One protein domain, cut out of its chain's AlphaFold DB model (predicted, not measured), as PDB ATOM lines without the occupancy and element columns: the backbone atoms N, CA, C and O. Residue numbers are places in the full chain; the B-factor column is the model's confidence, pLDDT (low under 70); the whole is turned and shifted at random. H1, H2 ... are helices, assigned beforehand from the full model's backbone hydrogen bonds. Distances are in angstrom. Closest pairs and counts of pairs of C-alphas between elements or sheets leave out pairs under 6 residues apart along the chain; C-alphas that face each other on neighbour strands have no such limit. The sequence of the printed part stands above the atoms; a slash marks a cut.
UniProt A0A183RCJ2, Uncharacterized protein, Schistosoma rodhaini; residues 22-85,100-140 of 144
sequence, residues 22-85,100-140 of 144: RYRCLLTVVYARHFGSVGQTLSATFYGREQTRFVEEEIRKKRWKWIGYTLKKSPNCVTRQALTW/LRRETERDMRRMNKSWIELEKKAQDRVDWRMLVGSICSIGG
ATOM      1  N   ARG A  22     -30.785 -10.804 -38.400       71.19
ATOM      2  CA  ARG A  22     -31.186  -9.585 -37.686       71.19
ATOM      3  C   ARG A  22     -30.382  -9.376 -36.398       71.19
ATOM      4  O   ARG A  22     -29.872  -8.282 -36.196       71.19
ATOM      5  N   TYR A  23     -30.205 -10.410 -35.575       73.12
ATOM      6  CA  TYR A  23     -29.409 -10.323 -34.346       73.12
ATOM      7  C   TYR A  23     -27.928 -10.039 -34.630       73.12
ATOM      8  O   TYR A  23     -27.336  -9.185 -33.978       73.12
ATOM      9  N   ARG A  24     -27.335 -10.688 -35.645       74.62
ATOM     10  CA  ARG A  24     -25.948 -10.407 -36.058       74.62
ATOM     11  C   ARG A  24     -25.784  -8.968 -36.549       74.62
ATOM     12  O   ARG A  24     -24.873  -8.288 -36.096       74.62
ATOM     13  N   CYS A  25     -26.688  -8.491 -37.408       78.50
ATOM     14  CA  CYS A  25     -26.657  -7.111 -37.897       78.50
ATOM     15  C   CYS A  25     -26.778  -6.092 -36.757       78.50
ATOM     16  O   CYS A  25     -26.003  -5.140 -36.713       78.50
ATOM     17  N   LEU A  26     -27.702  -6.302 -35.814       81.75
ATOM     18  CA  LEU A  26     -27.859  -5.421 -34.655       81.75
ATOM     19  C   LEU A  26     -26.606  -5.426 -33.773       81.75
ATOM     20  O   LEU A  26     -26.128  -4.357 -33.404       81.75
ATOM     21  N   LEU A  27     -26.027  -6.598 -33.505       78.06
ATOM     22  CA  LEU A  27     -24.792  -6.717 -32.731       78.06
ATOM     23  C   LEU A  27     -23.636  -5.959 -33.399       78.06
ATOM     24  O   LEU A  27     -22.931  -5.222 -32.723       78.06
ATOM     25  N   THR A  28     -23.467  -6.075 -34.720       81.12
ATOM     26  CA  THR A  28     -22.424  -5.351 -35.463       81.12
ATOM     27  C   THR A  28     -22.621  -3.839 -35.402       81.12
ATOM     28  O   THR A  28     -21.657  -3.113 -35.174       81.12
ATOM     29  N   VAL A  29     -23.856  -3.352 -35.554       81.88
ATOM     30  CA  VAL A  29     -24.169  -1.914 -35.457       81.88
ATOM     31  C   VAL A  29     -23.900  -1.390 -34.046       81.88
ATOM     32  O   VAL A  29     -23.284  -0.336 -33.887       81.88
ATOM     33  N   VAL A  30     -24.311  -2.137 -33.016       82.00
ATOM     34  CA  VAL A  30     -24.050  -1.796 -31.611       82.00
ATOM     35  C   VAL A  30     -22.548  -1.782 -31.334       82.00
ATOM     36  O   VAL A  30     -22.046  -0.811 -30.772       82.00
ATOM     37  N   TYR A  31     -21.816  -2.801 -31.783       75.69
ATOM     38  CA  TYR A  31     -20.374  -2.914 -31.577       75.69
ATOM     39  C   TYR A  31     -19.600  -1.807 -32.305       75.69
ATOM     40  O   TYR A  31     -18.720  -1.182 -31.718       75.69
ATOM     41  N   ALA A  32     -19.978  -1.482 -33.546       75.81
ATOM     42  CA  ALA A  32     -19.383  -0.389 -34.314       75.81
ATOM     43  C   ALA A  32     -19.635   0.981 -33.660       75.81
ATOM     44  O   ALA A  32     -18.726   1.809 -33.576       75.81
ATOM     45  N   ARG A  33     -20.847   1.215 -33.135       77.94
ATOM     46  CA  ARG A  33     -21.203   2.459 -32.433       77.94
ATOM     47  C   ARG A  33     -20.478   2.592 -31.089       77.94
ATOM     48  O   ARG A  33     -20.001   3.677 -30.750       77.94
ATOM     49  N   HIS A  34     -20.346   1.494 -30.345       68.69
ATOM     50  CA  HIS A  34     -19.581   1.471 -29.097       68.69
ATOM     51  C   HIS A  34     -18.089   1.706 -29.346       68.69
ATOM     52  O   HIS A  34     -17.486   2.550 -28.688       68.69
ATOM     53  N   PHE A  35     -17.498   1.030 -30.332       65.75
ATOM     54  CA  PHE A  35     -16.075   1.167 -30.634       65.75
ATOM     55  C   PHE A  35     -15.726   2.556 -31.191       65.75
ATOM     56  O   PHE A  35     -14.736   3.158 -30.779       65.75
ATOM     57  N   GLY A  36     -16.578   3.119 -32.056       68.62
ATOM     58  CA  GLY A  36     -16.402   4.473 -32.582       68.62
ATOM     59  C   GLY A  36     -16.493   5.562 -31.507       68.62
ATOM     60  O   GLY A  36     -15.661   6.468 -31.485       68.62
ATOM     61  N   SER A  37     -17.454   5.467 -30.580       62.03
ATOM     62  CA  SER A  37     -17.633   6.463 -29.505       62.03
ATOM     63  C   SER A  37     -16.523   6.415 -28.447       62.03
ATOM     64  O   SER A  37     -16.018   7.461 -28.024       62.03
ATOM     65  N   VAL A  38     -16.078   5.213 -28.067       65.94
ATOM     66  CA  VAL A  38     -14.933   5.027 -27.161       65.94
ATOM     67  C   VAL A  38     -13.646   5.516 -27.829       65.94
ATOM     68  O   VAL A  38     -12.878   6.245 -27.204       65.94
ATOM     69  N   GLY A  39     -13.447   5.211 -29.116       64.75
ATOM     70  CA  GLY A  39     -12.311   5.699 -29.897       64.75
ATOM     71  C   GLY A  39     -12.244   7.227 -29.986       64.75
ATOM     72  O   GLY A  39     -11.176   7.797 -29.790       64.75
ATOM     73  N   GLN A  40     -13.378   7.903 -30.203       63.12
ATOM     74  CA  GLN A  40     -13.454   9.372 -30.242       63.12
ATOM     75  C   GLN A  40     -13.204  10.029 -28.874       63.12
ATOM     76  O   GLN A  40     -12.558  11.070 -28.787       63.12
ATOM     77  N   THR A  41     -13.677   9.415 -27.788       60.53
ATOM     78  CA  THR A  41     -13.446   9.918 -26.421       60.53
ATOM     79  C   THR A  41     -11.975   9.768 -26.019       60.53
ATOM     80  O   THR A  41     -11.364  10.687 -25.464       60.53
ATOM     81  N   LEU A  42     -11.373   8.622 -26.345       61.12
ATOM     82  CA  LEU A  42      -9.949   8.375 -26.129       61.12
ATOM     83  C   LEU A  42      -9.076   9.274 -27.012       61.12
ATOM     84  O   LEU A  42      -8.071   9.789 -26.533       61.12
ATOM     85  N   SER A  43      -9.466   9.532 -28.261       59.91
ATOM     86  CA  SER A  43      -8.715  10.423 -29.146       59.91
ATOM     87  C   SER A  43      -8.791  11.883 -28.688       59.91
ATOM     88  O   SER A  43      -7.754  12.530 -28.566       59.91
ATOM     89  N   ALA A  44      -9.969  12.396 -28.325       59.97
ATOM     90  CA  ALA A  44     -10.128  13.771 -27.846       59.97
ATOM     91  C   ALA A  44      -9.333  14.039 -26.553       59.97
ATOM     92  O   ALA A  44      -8.671  15.070 -26.418       59.97
ATOM     93  N   THR A  45      -9.342  13.085 -25.615       61.72
ATOM     94  CA  THR A  45      -8.558  13.177 -24.372       61.72
ATOM     95  C   THR A  45      -7.055  13.037 -24.611       61.72
ATOM     96  O   THR A  45      -6.265  13.710 -23.944       61.72
ATOM     97  N   PHE A  46      -6.645  12.218 -25.582       61.44
ATOM     98  CA  PHE A  46      -5.250  12.062 -25.984       61.44
ATOM     99  C   PHE A  46      -4.701  13.336 -26.645       61.44
ATOM    100  O   PHE A  46      -3.729  13.901 -26.143       61.44
ATOM    101  N   TYR A  47      -5.370  13.864 -27.677       55.94
ATOM    102  CA  TYR A  47      -4.926  15.070 -28.389       55.94
ATOM    103  C   TYR A  47      -4.897  16.317 -27.491       55.94
ATOM    104  O   TYR A  47      -3.924  17.073 -27.528       55.94
ATOM    105  N   GLY A  48      -5.896  16.509 -26.619       58.16
ATOM    106  CA  GLY A  48      -5.909  17.639 -25.678       58.16
ATOM    107  C   GLY A  48      -4.785  17.571 -24.630       58.16
ATOM    108  O   GLY A  48      -4.191  18.587 -24.252       58.16
ATOM    109  N   ARG A  49      -4.430  16.360 -24.185       56.97
ATOM    110  CA  ARG A  49      -3.326  16.130 -23.241       56.97
ATOM    111  C   ARG A  49      -1.953  16.239 -23.902       56.97
ATOM    112  O   ARG A  49      -0.998  16.654 -23.247       56.97
ATOM    113  N   GLU A  50      -1.831  15.886 -25.176       61.44
ATOM    114  CA  GLU A  50      -0.597  16.087 -25.935       61.44
ATOM    115  C   GLU A  50      -0.361  17.566 -26.246       61.44
ATOM    116  O   GLU A  50       0.734  18.066 -25.999       61.44
ATOM    117  N   GLN A  51      -1.381  18.309 -26.683       65.69
ATOM    118  CA  GLN A  51      -1.241  19.737 -27.003       65.69
ATOM    119  C   GLN A  51      -0.774  20.576 -25.809       65.69
ATOM    120  O   GLN A  51       0.118  21.411 -25.950       65.69
ATOM    121  N   THR A  52      -1.297  20.310 -24.611       66.88
ATOM    122  CA  THR A  52      -0.835  20.977 -23.379       66.88
ATOM    123  C   THR A  52       0.622  20.637 -23.041       66.88
ATOM    124  O   THR A  52       1.385  21.532 -22.673       66.88
ATOM    125  N   ARG A  53       1.052  19.385 -23.244       67.00
ATOM    126  CA  ARG A  53       2.455  18.970 -23.064       67.00
ATOM    127  C   ARG A  53       3.395  19.669 -24.042       67.00
ATOM    128  O   ARG A  53       4.415  20.199 -23.608       67.00
ATOM    129  N   PHE A  54       3.048  19.730 -25.327       71.56
ATOM    130  CA  PHE A  54       3.866  20.420 -26.332       71.56
ATOM    131  C   PHE A  54       4.065  21.900 -25.988       71.56
ATOM    132  O   PHE A  54       5.179  22.418 -26.078       71.56
ATOM    133  N   VAL A  55       3.010  22.573 -25.525       77.94
ATOM    134  CA  VAL A  55       3.083  23.983 -25.121       77.94
ATOM    135  C   VAL A  55       4.007  24.172 -23.911       77.94
ATOM    136  O   VAL A  55       4.856  25.063 -23.925       77.94
ATOM    137  N   GLU A  56       3.914  23.318 -22.889       79.44
ATOM    138  CA  GLU A  56       4.809  23.372 -21.722       79.44
ATOM    139  C   GLU A  56       6.281  23.119 -22.093       79.44
ATOM    140  O   GLU A  56       7.189  23.777 -21.569       79.44
ATOM    141  N   GLU A  57       6.542  22.183 -23.007       81.25
ATOM    142  CA  GLU A  57       7.889  21.900 -23.503       81.25
ATOM    143  C   GLU A  57       8.477  23.076 -24.281       81.25
ATOM    144  O   GLU A  57       9.624  23.456 -24.033       81.25
ATOM    145  N   GLU A  58       7.697  23.704 -25.156       83.31
ATOM    146  CA  GLU A  58       8.125  24.878 -25.919       83.31
ATOM    147  C   GLU A  58       8.371  26.099 -25.019       83.31
ATOM    148  O   GLU A  58       9.392  26.782 -25.163       83.31
ATOM    149  N   ILE A  59       7.503  26.348 -24.030       84.75
ATOM    150  CA  ILE A  59       7.706  27.408 -23.026       84.75
ATOM    151  C   ILE A  59       9.014  27.170 -22.263       84.75
ATOM    152  O   ILE A  59       9.812  28.092 -22.067       84.75
ATOM    153  N   ARG A  60       9.281  25.923 -21.873       85.44
ATOM    154  CA  ARG A  60      10.495  25.545 -21.147       85.44
ATOM    155  C   ARG A  60      11.750  25.662 -22.011       85.44
ATOM    156  O   ARG A  60      12.737  26.221 -21.533       85.44
ATOM    157  N   LYS A  61      11.718  25.232 -23.277       85.94
ATOM    158  CA  LYS A  61      12.820  25.441 -24.237       85.94
ATOM    159  C   LYS A  61      13.140  26.922 -24.394       85.94
ATOM    160  O   LYS A  61      14.303  27.308 -24.288       85.94
ATOM    161  N   LYS A  62      12.122  27.763 -24.610       88.50
ATOM    162  CA  LYS A  62      12.290  29.219 -24.750       88.50
ATOM    163  C   LYS A  62      12.869  29.841 -23.480       88.50
ATOM    164  O   LYS A  62      13.818  30.621 -23.570       88.50
ATOM    165  N   ARG A  63      12.378  29.438 -22.304       89.06
ATOM    166  CA  ARG A  63      12.925  29.865 -21.009       89.06
ATOM    167  C   ARG A  63      14.403  29.511 -20.872       89.06
ATOM    168  O   ARG A  63      15.213  30.387 -20.590       89.06
ATOM    169  N   TRP A  64      14.765  28.249 -21.077       89.38
ATOM    170  CA  TRP A  64      16.150  27.806 -20.935       89.38
ATOM    171  C   TRP A  64      17.064  28.409 -22.007       89.38
ATOM    172  O   TRP A  64      18.211  28.738 -21.728       89.38
ATOM    173  N   LYS A  65      16.557  28.677 -23.213       89.75
ATOM    174  CA  LYS A  65      17.292  29.448 -24.224       89.75
ATOM    175  C   LYS A  65      17.608  30.869 -23.740       89.75
ATOM    176  O   LYS A  65      18.739  31.320 -23.911       89.75
ATOM    177  N   TRP A  66      16.647  31.543 -23.105       89.56
ATOM    178  CA  TRP A  66      16.850  32.874 -22.526       89.56
ATOM    179  C   TRP A  66      17.828  32.855 -21.345       89.56
ATOM    180  O   TRP A  66      18.756  33.655 -21.316       89.56
ATOM    181  N   ILE A  67      17.706  31.888 -20.427       89.56
ATOM    182  CA  ILE A  67      18.637  31.731 -19.296       89.56
ATOM    183  C   ILE A  67      20.071  31.533 -19.796       89.56
ATOM    184  O   ILE A  67      20.980  32.198 -19.313       89.56
ATOM    185  N   GLY A  68      20.277  30.678 -20.801       90.94
ATOM    186  CA  GLY A  68      21.606  30.449 -21.371       90.94
ATOM    187  C   GLY A  68      22.199  31.695 -22.020       90.94
ATOM    188  O   GLY A  68      23.389  31.956 -21.873       90.94
ATOM    189  N   TYR A  69      21.377  32.495 -22.707       89.06
ATOM    190  CA  TYR A  69      21.817  33.779 -23.259       89.06
ATOM    191  C   TYR A  69      22.275  34.741 -22.157       89.06
ATOM    192  O   TYR A  69      23.325  35.365 -22.280       89.06
ATOM    193  N   THR A  70      21.511  34.829 -21.071       89.81
ATOM    194  CA  THR A  70      21.815  35.711 -19.946       89.81
ATOM    195  C   THR A  70      23.037  35.241 -19.149       89.81
ATOM    196  O   THR A  70      23.858  36.066 -18.760       89.81
ATOM    197  N   LEU A  71      23.217  33.930 -18.950       88.44
ATOM    198  CA  LEU A  71      24.390  33.367 -18.262       88.44
ATOM    199  C   LEU A  71      25.700  33.612 -19.026       88.44
ATOM    200  O   LEU A  71      26.737  33.793 -18.399       88.44
ATOM    201  N   LYS A  72      25.649  33.696 -20.362       89.25
ATOM    202  CA  LYS A  72      26.803  34.049 -21.210       89.25
ATOM    203  C   LYS A  72      27.216  35.519 -21.132       89.25
ATOM    204  O   LYS A  72      28.279  35.880 -21.630       89.25
ATOM    205  N   LYS A  73      26.367  36.395 -20.586       88.44
ATOM    206  CA  LYS A  73      26.722  37.806 -20.391       88.44
ATOM    207  C   LYS A  73      27.760  37.932 -19.282       88.44
ATOM    208  O   LYS A  73      27.931  37.027 -18.467       88.44
ATOM    209  N   SER A  74      28.430  39.081 -19.241       87.75
ATOM    210  CA  SER A  74      29.374  39.395 -18.172       87.75
ATOM    211  C   SER A  74      28.710  39.261 -16.790       87.75
ATOM    212  O   SER A  74      27.516  39.551 -16.651       87.75
ATOM    213  N   PRO A  75      29.463  38.844 -15.757       81.31
ATOM    214  CA  PRO A  75      28.932  38.637 -14.406       81.31
ATOM    215  C   PRO A  75      28.294  39.898 -13.807       81.31
ATOM    216  O   PRO A  75      27.336  39.803 -13.045       81.31
ATOM    217  N   ASN A  76      28.759  41.077 -14.226       86.00
ATOM    218  CA  ASN A  76      28.279  42.374 -13.745       86.00
ATOM    219  C   ASN A  76      27.031  42.880 -14.489       86.00
ATOM    220  O   ASN A  76      26.535  43.965 -14.201       86.00
ATOM    221  N   CYS A  77      26.518  42.140 -15.477       88.38
ATOM    222  CA  CYS A  77      25.340  42.566 -16.220       88.38
ATOM    223  C   CYS A  77      24.084  42.513 -15.333       88.38
ATOM    224  O   CYS A  77      23.769  41.472 -14.756       88.38
ATOM    225  N   VAL A  78      23.313  43.607 -15.294       84.44
ATOM    226  CA  VAL A  78      22.071  43.733 -14.500       84.44
ATOM    227  C   VAL A  78      21.094  42.586 -14.779       84.44
ATOM    228  O   VAL A  78      20.494  42.028 -13.864       84.44
ATOM    229  N   THR A  79      20.973  42.167 -16.042       83.19
ATOM    230  CA  THR A  79      20.097  41.045 -16.426       83.19
ATOM    231  C   THR A  79      20.550  39.707 -15.844       83.19
ATOM    232  O   THR A  79      19.712  38.864 -15.529       83.19
ATOM    233  N   ARG A  80      21.858  39.517 -15.647       86.56
ATOM    234  CA  ARG A  80      22.431  38.319 -15.028       86.56
ATOM    235  C   ARG A  80      22.264  38.331 -13.514       86.56
ATOM    236  O   ARG A  80      21.876  37.313 -12.949       86.56
ATOM    237  N   GLN A  81      22.445  39.481 -12.871       83.44
ATOM    238  CA  GLN A  81      22.134  39.645 -11.447       83.44
ATOM    239  C   GLN A  81      20.642  39.410 -11.160       83.44
ATOM    240  O   GLN A  81      20.294  38.744 -10.186       83.44
ATOM    241  N   ALA A  82      19.759  39.858 -12.057       82.50
ATOM    242  CA  ALA A  82      18.316  39.658 -11.942       82.50
ATOM    243  C   ALA A  82      17.881  38.176 -11.958       82.50
ATOM    244  O   ALA A  82      16.832  37.856 -11.399       82.50
ATOM    245  N   LEU A  83      18.665  37.261 -12.551       82.12
ATOM    246  CA  LEU A  83      18.378  35.818 -12.501       82.12
ATOM    247  C   LEU A  83      18.503  35.247 -11.083       82.12
ATOM    248  O   LEU A  83      17.699  34.401 -10.685       82.12
ATOM    249  N   THR A  84      19.503  35.711 -10.335       76.12
ATOM    250  CA  THR A  84      19.819  35.234  -8.978       76.12
ATOM    251  C   THR A  84      19.114  36.066  -7.902       76.12
ATOM    252  O   THR A  84      18.977  35.623  -6.760       76.12
ATOM    253  N   TRP A  85      18.614  37.251  -8.265       81.06
ATOM    254  CA  TRP A  85      17.972  38.184  -7.346       81.06
ATOM    255  C   TRP A  85      16.785  37.553  -6.603       81.06
ATOM    256  O   TRP A  85      15.858  36.980  -7.194       81.06
ATOM    257  N   LEU A 100       9.077  32.310 -12.735       72.00
ATOM    258  CA  LEU A 100      10.142  31.877 -13.642       72.00
ATOM    259  C   LEU A 100      11.314  31.245 -12.860       72.00
ATOM    260  O   LEU A 100      11.805  30.184 -13.234       72.00
ATOM    261  N   ARG A 101      11.650  31.804 -11.687       75.19
ATOM    262  CA  ARG A 101      12.633  31.256 -10.737       75.19
ATOM    263  C   ARG A 101      12.251  29.895 -10.138       75.19
ATOM    264  O   ARG A 101      13.072  28.996 -10.182       75.19
ATOM    265  N   ARG A 102      11.031  29.695  -9.625       78.19
ATOM    266  CA  ARG A 102      10.620  28.409  -9.011       78.19
ATOM    267  C   ARG A 102      10.544  27.273 -10.020       78.19
ATOM    268  O   ARG A 102      10.839  26.127  -9.693       78.19
ATOM    269  N   GLU A 103      10.120  27.581 -11.238       82.19
ATOM    270  CA  GLU A 103      10.108  26.597 -12.319       82.19
ATOM    271  C   GLU A 103      11.525  26.247 -12.764       82.19
ATOM    272  O   GLU A 103      11.824  25.071 -12.952       82.19
ATOM    273  N   THR A 104      12.409  27.245 -12.833       83.88
ATOM    274  CA  THR A 104      13.838  27.035 -13.093       83.88
ATOM    275  C   THR A 104      14.486  26.217 -11.976       83.88
ATOM    276  O   THR A 104      15.129  25.218 -12.264       83.88
ATOM    277  N   GLU A 105      14.247  26.544 -10.705       83.38
ATOM    278  CA  GLU A 105      14.732  25.782  -9.547       83.38
ATOM    279  C   GLU A 105      14.220  24.335  -9.561       83.38
ATOM    280  O   GLU A 105      14.969  23.410  -9.256       83.38
ATOM    281  N   ARG A 106      12.961  24.105  -9.952       85.06
ATOM    282  CA  ARG A 106      12.408  22.752 -10.100       85.06
ATOM    283  C   ARG A 106      13.117  21.975 -11.209       85.06
ATOM    284  O   ARG A 106      13.439  20.807 -11.017       85.06
ATOM    285  N   ASP A 107      13.356  22.611 -12.350       84.19
ATOM    286  CA  ASP A 107      14.098  22.010 -13.458       84.19
ATOM    287  C   ASP A 107      15.572  21.753 -13.084       84.19
ATOM    288  O   ASP A 107      16.112  20.704 -13.425       84.19
ATOM    289  N   MET A 108      16.206  22.638 -12.308       84.25
ATOM    290  CA  MET A 108      17.563  22.439 -11.780       84.25
ATOM    291  C   MET A 108      17.634  21.278 -10.791       84.25
ATOM    292  O   MET A 108      18.522  20.435 -10.906       84.25
ATOM    293  N   ARG A 109      16.658  21.170  -9.878       85.88
ATOM    294  CA  ARG A 109      16.533  20.024  -8.964       85.88
ATOM    295  C   ARG A 109      16.383  18.708  -9.724       85.88
ATOM    296  O   ARG A 109      16.959  17.711  -9.316       85.88
ATOM    297  N   ARG A 110      15.657  18.699 -10.850       84.44
ATOM    298  CA  ARG A 110      15.531  17.507 -11.712       84.44
ATOM    299  C   ARG A 110      16.851  17.098 -12.361       84.44
ATOM    300  O   ARG A 110      17.064  15.913 -12.572       84.44
ATOM    301  N   MET A 111      17.705  18.064 -12.694       80.06
ATOM    302  CA  MET A 111      19.020  17.809 -13.286       80.06
ATOM    303  C   MET A 111      20.118  17.521 -12.263       80.06
ATOM    304  O   MET A 111      21.208  17.140 -12.677       80.06
ATOM    305  N   ASN A 112      19.852  17.749 -10.973       86.00
ATOM    306  CA  ASN A 112      20.839  17.703  -9.899       86.00
ATOM    307  C   ASN A 112      22.093  18.548 -10.205       86.00
ATOM    308  O   ASN A 112      23.214  18.058 -10.117       86.00
ATOM    309  N   LYS A 113      21.895  19.802 -10.638       86.44
ATOM    310  CA  LYS A 113      22.985  20.732 -10.985       86.44
ATOM    311  C   LYS A 113      22.908  22.016 -10.183       86.44
ATOM    312  O   LYS A 113      21.825  22.570  -9.980       86.44
ATOM    313  N   SER A 114      24.077  22.517  -9.803       89.62
ATOM    314  CA  SER A 114      24.233  23.832  -9.189       89.62
ATOM    315  C   SER A 114      24.190  24.961 -10.234       89.62
ATOM    316  O   SER A 114      24.383  24.734 -11.432       89.62
ATOM    317  N   TRP A 115      23.950  26.204  -9.792       84.38
ATOM    318  CA  TRP A 115      24.034  27.390 -10.662       84.38
ATOM    319  C   TRP A 115      25.433  27.570 -11.266       84.38
ATOM    320  O   TRP A 115      25.543  27.934 -12.434       84.38
ATOM    321  N   ILE A 116      26.482  27.243 -10.508       86.94
ATOM    322  CA  ILE A 116      27.885  27.351 -10.934       86.94
ATOM    323  C   ILE A 116      28.187  26.372 -12.077       86.94
ATOM    324  O   ILE A 116      28.815  26.734 -13.070       86.94
ATOM    325  N   GLU A 117      27.722  25.128 -11.979       89.31
ATOM    326  CA  GLU A 117      27.887  24.142 -13.058       89.31
ATOM    327  C   GLU A 117      27.099  24.513 -14.313       89.31
ATOM    328  O   GLU A 117      27.568  24.298 -15.431       89.31
ATOM    329  N   LEU A 118      25.897  25.062 -14.134       88.06
ATOM    330  CA  LEU A 118      25.072  25.555 -15.233       88.06
ATOM    331  C   LEU A 118      25.723  26.735 -15.940       88.06
ATOM    332  O   LEU A 118      25.656  26.803 -17.159       88.06
ATOM    333  N   GLU A 119      26.380  27.622 -15.202       87.88
ATOM    334  CA  GLU A 119      27.151  28.720 -15.770       87.88
ATOM    335  C   GLU A 119      28.317  28.208 -16.626       87.88
ATOM    336  O   GLU A 119      28.438  28.590 -17.790       87.88
ATOM    337  N   LYS A 120      29.109  27.265 -16.100       89.69
ATOM    338  CA  LYS A 120      30.206  26.633 -16.853       89.69
ATOM    339  C   LYS A 120      29.702  25.967 -18.135       89.69
ATOM    340  O   LYS A 120      30.268  26.175 -19.204       89.69
ATOM    341  N   LYS A 121      28.591  25.227 -18.048       89.38
ATOM    342  CA  LYS A 121      27.955  24.571 -19.206       89.38
ATOM    343  C   LYS A 121      27.257  25.533 -20.150       89.38
ATOM    344  O   LYS A 121      27.073  25.194 -21.309       89.38
ATOM    345  N   ALA A 122      26.820  26.697 -19.676       87.75
ATOM    346  CA  ALA A 122      26.241  27.716 -20.539       87.75
ATOM    347  C   ALA A 122      27.294  28.282 -21.477       87.75
ATOM    348  O   ALA A 122      26.955  28.583 -22.616       87.75
ATOM    349  N   GLN A 123      28.545  28.396 -21.029       88.12
ATOM    350  CA  GLN A 123      29.628  28.927 -21.848       88.12
ATOM    351  C   GLN A 123      29.885  28.058 -23.085       88.12
ATOM    352  O   GLN A 123      29.986  28.590 -24.195       88.12
ATOM    353  N   ASP A 124      29.871  26.734 -22.919       90.50
ATOM    354  CA  ASP A 124      29.922  25.792 -24.031       90.50
ATOM    355  C   ASP A 124      28.551  25.666 -24.731       90.50
ATOM    356  O   ASP A 124      27.510  25.363 -24.145       90.50
ATOM    357  N   ARG A 125      28.515  25.930 -26.041       87.06
ATOM    358  CA  ARG A 125      27.255  25.956 -26.804       87.06
ATOM    359  C   ARG A 125      26.666  24.558 -27.024       87.06
ATOM    360  O   ARG A 125      25.441  24.452 -27.157       87.06
ATOM    361  N   VAL A 126      27.506  23.532 -27.127       88.56
ATOM    362  CA  VAL A 126      27.103  22.147 -27.400       88.56
ATOM    363  C   VAL A 126      26.554  21.530 -26.119       88.56
ATOM    364  O   VAL A 126      25.417  21.052 -26.118       88.56
ATOM    365  N   ASP A 127      27.282  21.665 -25.015       89.06
ATOM    366  CA  ASP A 127      26.867  21.215 -23.689       89.06
ATOM    367  C   ASP A 127      25.571  21.888 -23.250       89.06
ATOM    368  O   ASP A 127      24.671  21.223 -22.725       89.06
ATOM    369  N   TRP A 128      25.418  23.191 -23.522       90.44
ATOM    370  CA  TRP A 128      24.164  23.886 -23.252       90.44
ATOM    371  C   TRP A 128      22.996  23.283 -24.037       90.44
ATOM    372  O   TRP A 128      21.924  23.036 -23.479       90.44
ATOM    373  N   ARG A 129      23.183  23.015 -25.334       88.50
ATOM    374  CA  ARG A 129      22.137  22.429 -26.184       88.50
ATOM    375  C   ARG A 129      21.754  21.027 -25.702       88.50
ATOM    376  O   ARG A 129      20.561  20.737 -25.617       88.50
ATOM    377  N   MET A 130      22.735  20.201 -25.342       87.56
ATOM    378  CA  MET A 130      22.520  18.855 -24.799       87.56
ATOM    379  C   MET A 130      21.760  18.893 -23.469       87.56
ATOM    380  O   MET A 130      20.806  18.139 -23.266       87.56
ATOM    381  N   LEU A 131      22.128  19.819 -22.581       87.62
ATOM    382  CA  LEU A 131      21.474  20.019 -21.291       87.62
ATOM    383  C   LEU A 131      20.007  20.432 -21.465       87.62
ATOM    384  O   LEU A 131      19.125  19.827 -20.859       87.62
ATOM    385  N   VAL A 132      19.727  21.415 -22.325       86.88
ATOM    386  CA  VAL A 132      18.351  21.870 -22.587       86.88
ATOM    387  C   VAL A 132      17.518  20.781 -23.267       86.88
ATOM    388  O   VAL A 132      16.349  20.609 -22.916       86.88
ATOM    389  N   GLY A 133      18.113  20.010 -24.182       85.62
ATOM    390  CA  GLY A 133      17.468  18.851 -24.804       85.62
ATOM    391  C   GLY A 133      17.061  17.797 -23.773       85.62
ATOM    392  O   GLY A 133      15.898  17.406 -23.725       85.62
ATOM    393  N   SER A 134      17.983  17.424 -22.879       83.81
ATOM    394  CA  SER A 134      17.725  16.473 -21.791       83.81
ATOM    395  C   SER A 134      16.590  16.936 -20.875       83.81
ATOM    396  O   SER A 134      15.678  16.159 -20.596       83.81
ATOM    397  N   ILE A 135      16.570  18.216 -20.479       78.56
ATOM    398  CA  ILE A 135      15.458  18.779 -19.699       78.56
ATOM    399  C   ILE A 135      14.147  18.546 -20.442       78.56
ATOM    400  O   ILE A 135      13.208  18.005 -19.861       78.56
ATOM    401  N   CYS A 136      14.078  18.946 -21.711       71.50
ATOM    402  CA  CYS A 136      12.827  18.965 -22.456       71.50
ATOM    403  C   CYS A 136      12.258  17.557 -22.662       71.50
ATOM    404  O   CYS A 136      11.091  17.349 -22.342       71.50
ATOM    405  N   SER A 137      13.097  16.577 -22.998       67.69
ATOM    406  CA  SER A 137      12.673  15.191 -23.235       67.69
ATOM    407  C   SER A 137      12.229  14.430 -21.974       67.69
ATOM    408  O   SER A 137      11.398  13.528 -22.057       67.69
ATOM    409  N   ILE A 138      12.716  14.792 -20.778       58.72
ATOM    410  CA  ILE A 138      12.359  14.107 -19.513       58.72
ATOM    411  C   ILE A 138      10.870  14.293 -19.133       58.72
ATOM    412  O   ILE A 138      10.325  13.517 -18.346       58.72
ATOM    413  N   GLY A 139      10.185  15.294 -19.700       52.53
ATOM    414  CA  GLY A 139       8.770  15.576 -19.422       52.53
ATOM    415  C   GLY A 139       7.790  14.524 -19.957       52.53
ATOM    416  O   GLY A 139       6.740  14.316 -19.343       52.53
ATOM    417  N   GLY A 140       8.141  13.828 -21.044       51.12
ATOM    418  CA  GLY A 140       7.238  12.912 -21.750       51.12
ATOM    419  C   GLY A 140       7.006  11.556 -21.067       51.12
ATOM    420  O   GLY A 140       5.922  10.989 -21.191       51.12
TER     421      GLY A 140
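What this domain is: This is residues 22 to 85 and 100 to 140 of the 144 residues of an uncharacterized protein of Schistosoma rodhaini (UniProt A0A183RCJ2). One very long helix, H1, runs through the model, and four short helices, H2, H3, H4 and H5, gather round its last part to make a compact head, while residues 22 to 49 of H1 stick out from it as a bare arm. In the head, H5 folds back beside H1 and runs opposite ways to it, H4 stands across the last residues of H1, H2 meets the same end of H1 at a steep tilt, and H3 lies near H1 without touching it. The printed part has 105 residues with five named helices, in the order H1, H2, H3, H4, H5, and no named strand; the class is all helix. The whole is extended, with a radius of gyration of the C-alphas of 23.0 A and spans of 82 by 23 by 19 A, the length being made by H1 with its free arm.

How they stand to each other: H1, residues 22 to 71, is the hub, touching three other helices. With residues 67 to 71 alone it touches H2, residues 78 to 84; the closest C-alphas, those of Thr 70 and Arg 80, are 5.6 A apart. H1 and H2 stand at a steep tilt of 57 degrees, opposite ways. H3, residues 100 to 111, touches no helix. H1 and H3 are near each other, with 10 pairs of C-alphas within 10 A. H2 and H3 are close but not clearly touching, with the closest C-alphas, those of Leu 83 and Arg 101, 7.5 A apart. With residues 68 to 71 alone H1 touches H4, residues 115 to 123, about perpendicular at 88 degrees; the closest C-alphas, those of Gly 68 and Ala 122, are 5.4 A apart. H3 and H4 are only just apart, their closest C-alphas at 8.2 A. With residues 57 to 68 alone H1 touches H5, residues 125 to 137, at a shallow tilt of 31 degrees, opposite ways; the closest C-alphas, those of Glu 57 and Cys 136, are 5.8 A apart. Of the three pairs of helices that touch and have a tilt, H1 with H2, H4 and H5, 1 is at a shallow tilt, and the helix packing is only just mostly crossed. H4 and H5 touch only at the corner by their link, and only just, with 3 pairs of C-alphas within 8 A; the closest, those of Ala 122 and Trp 128, are 5.1 A apart. H3 and H5 are close but not clearly touching, with the closest C-alphas, those of Asp 107 and Ile 135, 7.2 A apart. H2 is apart from H4 and from H5. In H1, H3, H4 and H5 every O i to N i+4 pair is within hydrogen-bond range; in H2 1 of 3 is, beside 3 of 4 O i to N i+3 pairs.

Where its parts are: H1 begins at C-alpha 22, at (-31.186, -9.585, -37.686), and ends at C-alpha 71, at (24.390, 33.367, -18.262), 72.9 A away. H2 has 7 residues, Val 78 to Thr 84. H3, Leu 100 to Met 111, measures 16.6 A from first to last C-alpha. H4 has 9 residues, Trp 115 to Gln 123. H5, Arg 125 to Ser 137, measures 18.5 A and ends with C-alpha 137 at (12.673, 15.191, -23.235).

The domain as a whole: The two C-alphas farthest apart, those of Arg 22 and Asn 76, are 82.5 A apart. Without residues 22 to 49, which stand free, the body spans 41 by 23 by 19 A. Residues 86 to 99 are not printed; this cut lies between H2 and H3, and C-alphas 85 and 100 are 11.9 A apart across it. Of the links that are printed whole, H3 to H4 and H4 to H5 are tight and H1 to H2, with 6 residues, is short. The mean pLDDT of the printed part is 78.9; residues 34 to 53 and 137 to 140 are under 70.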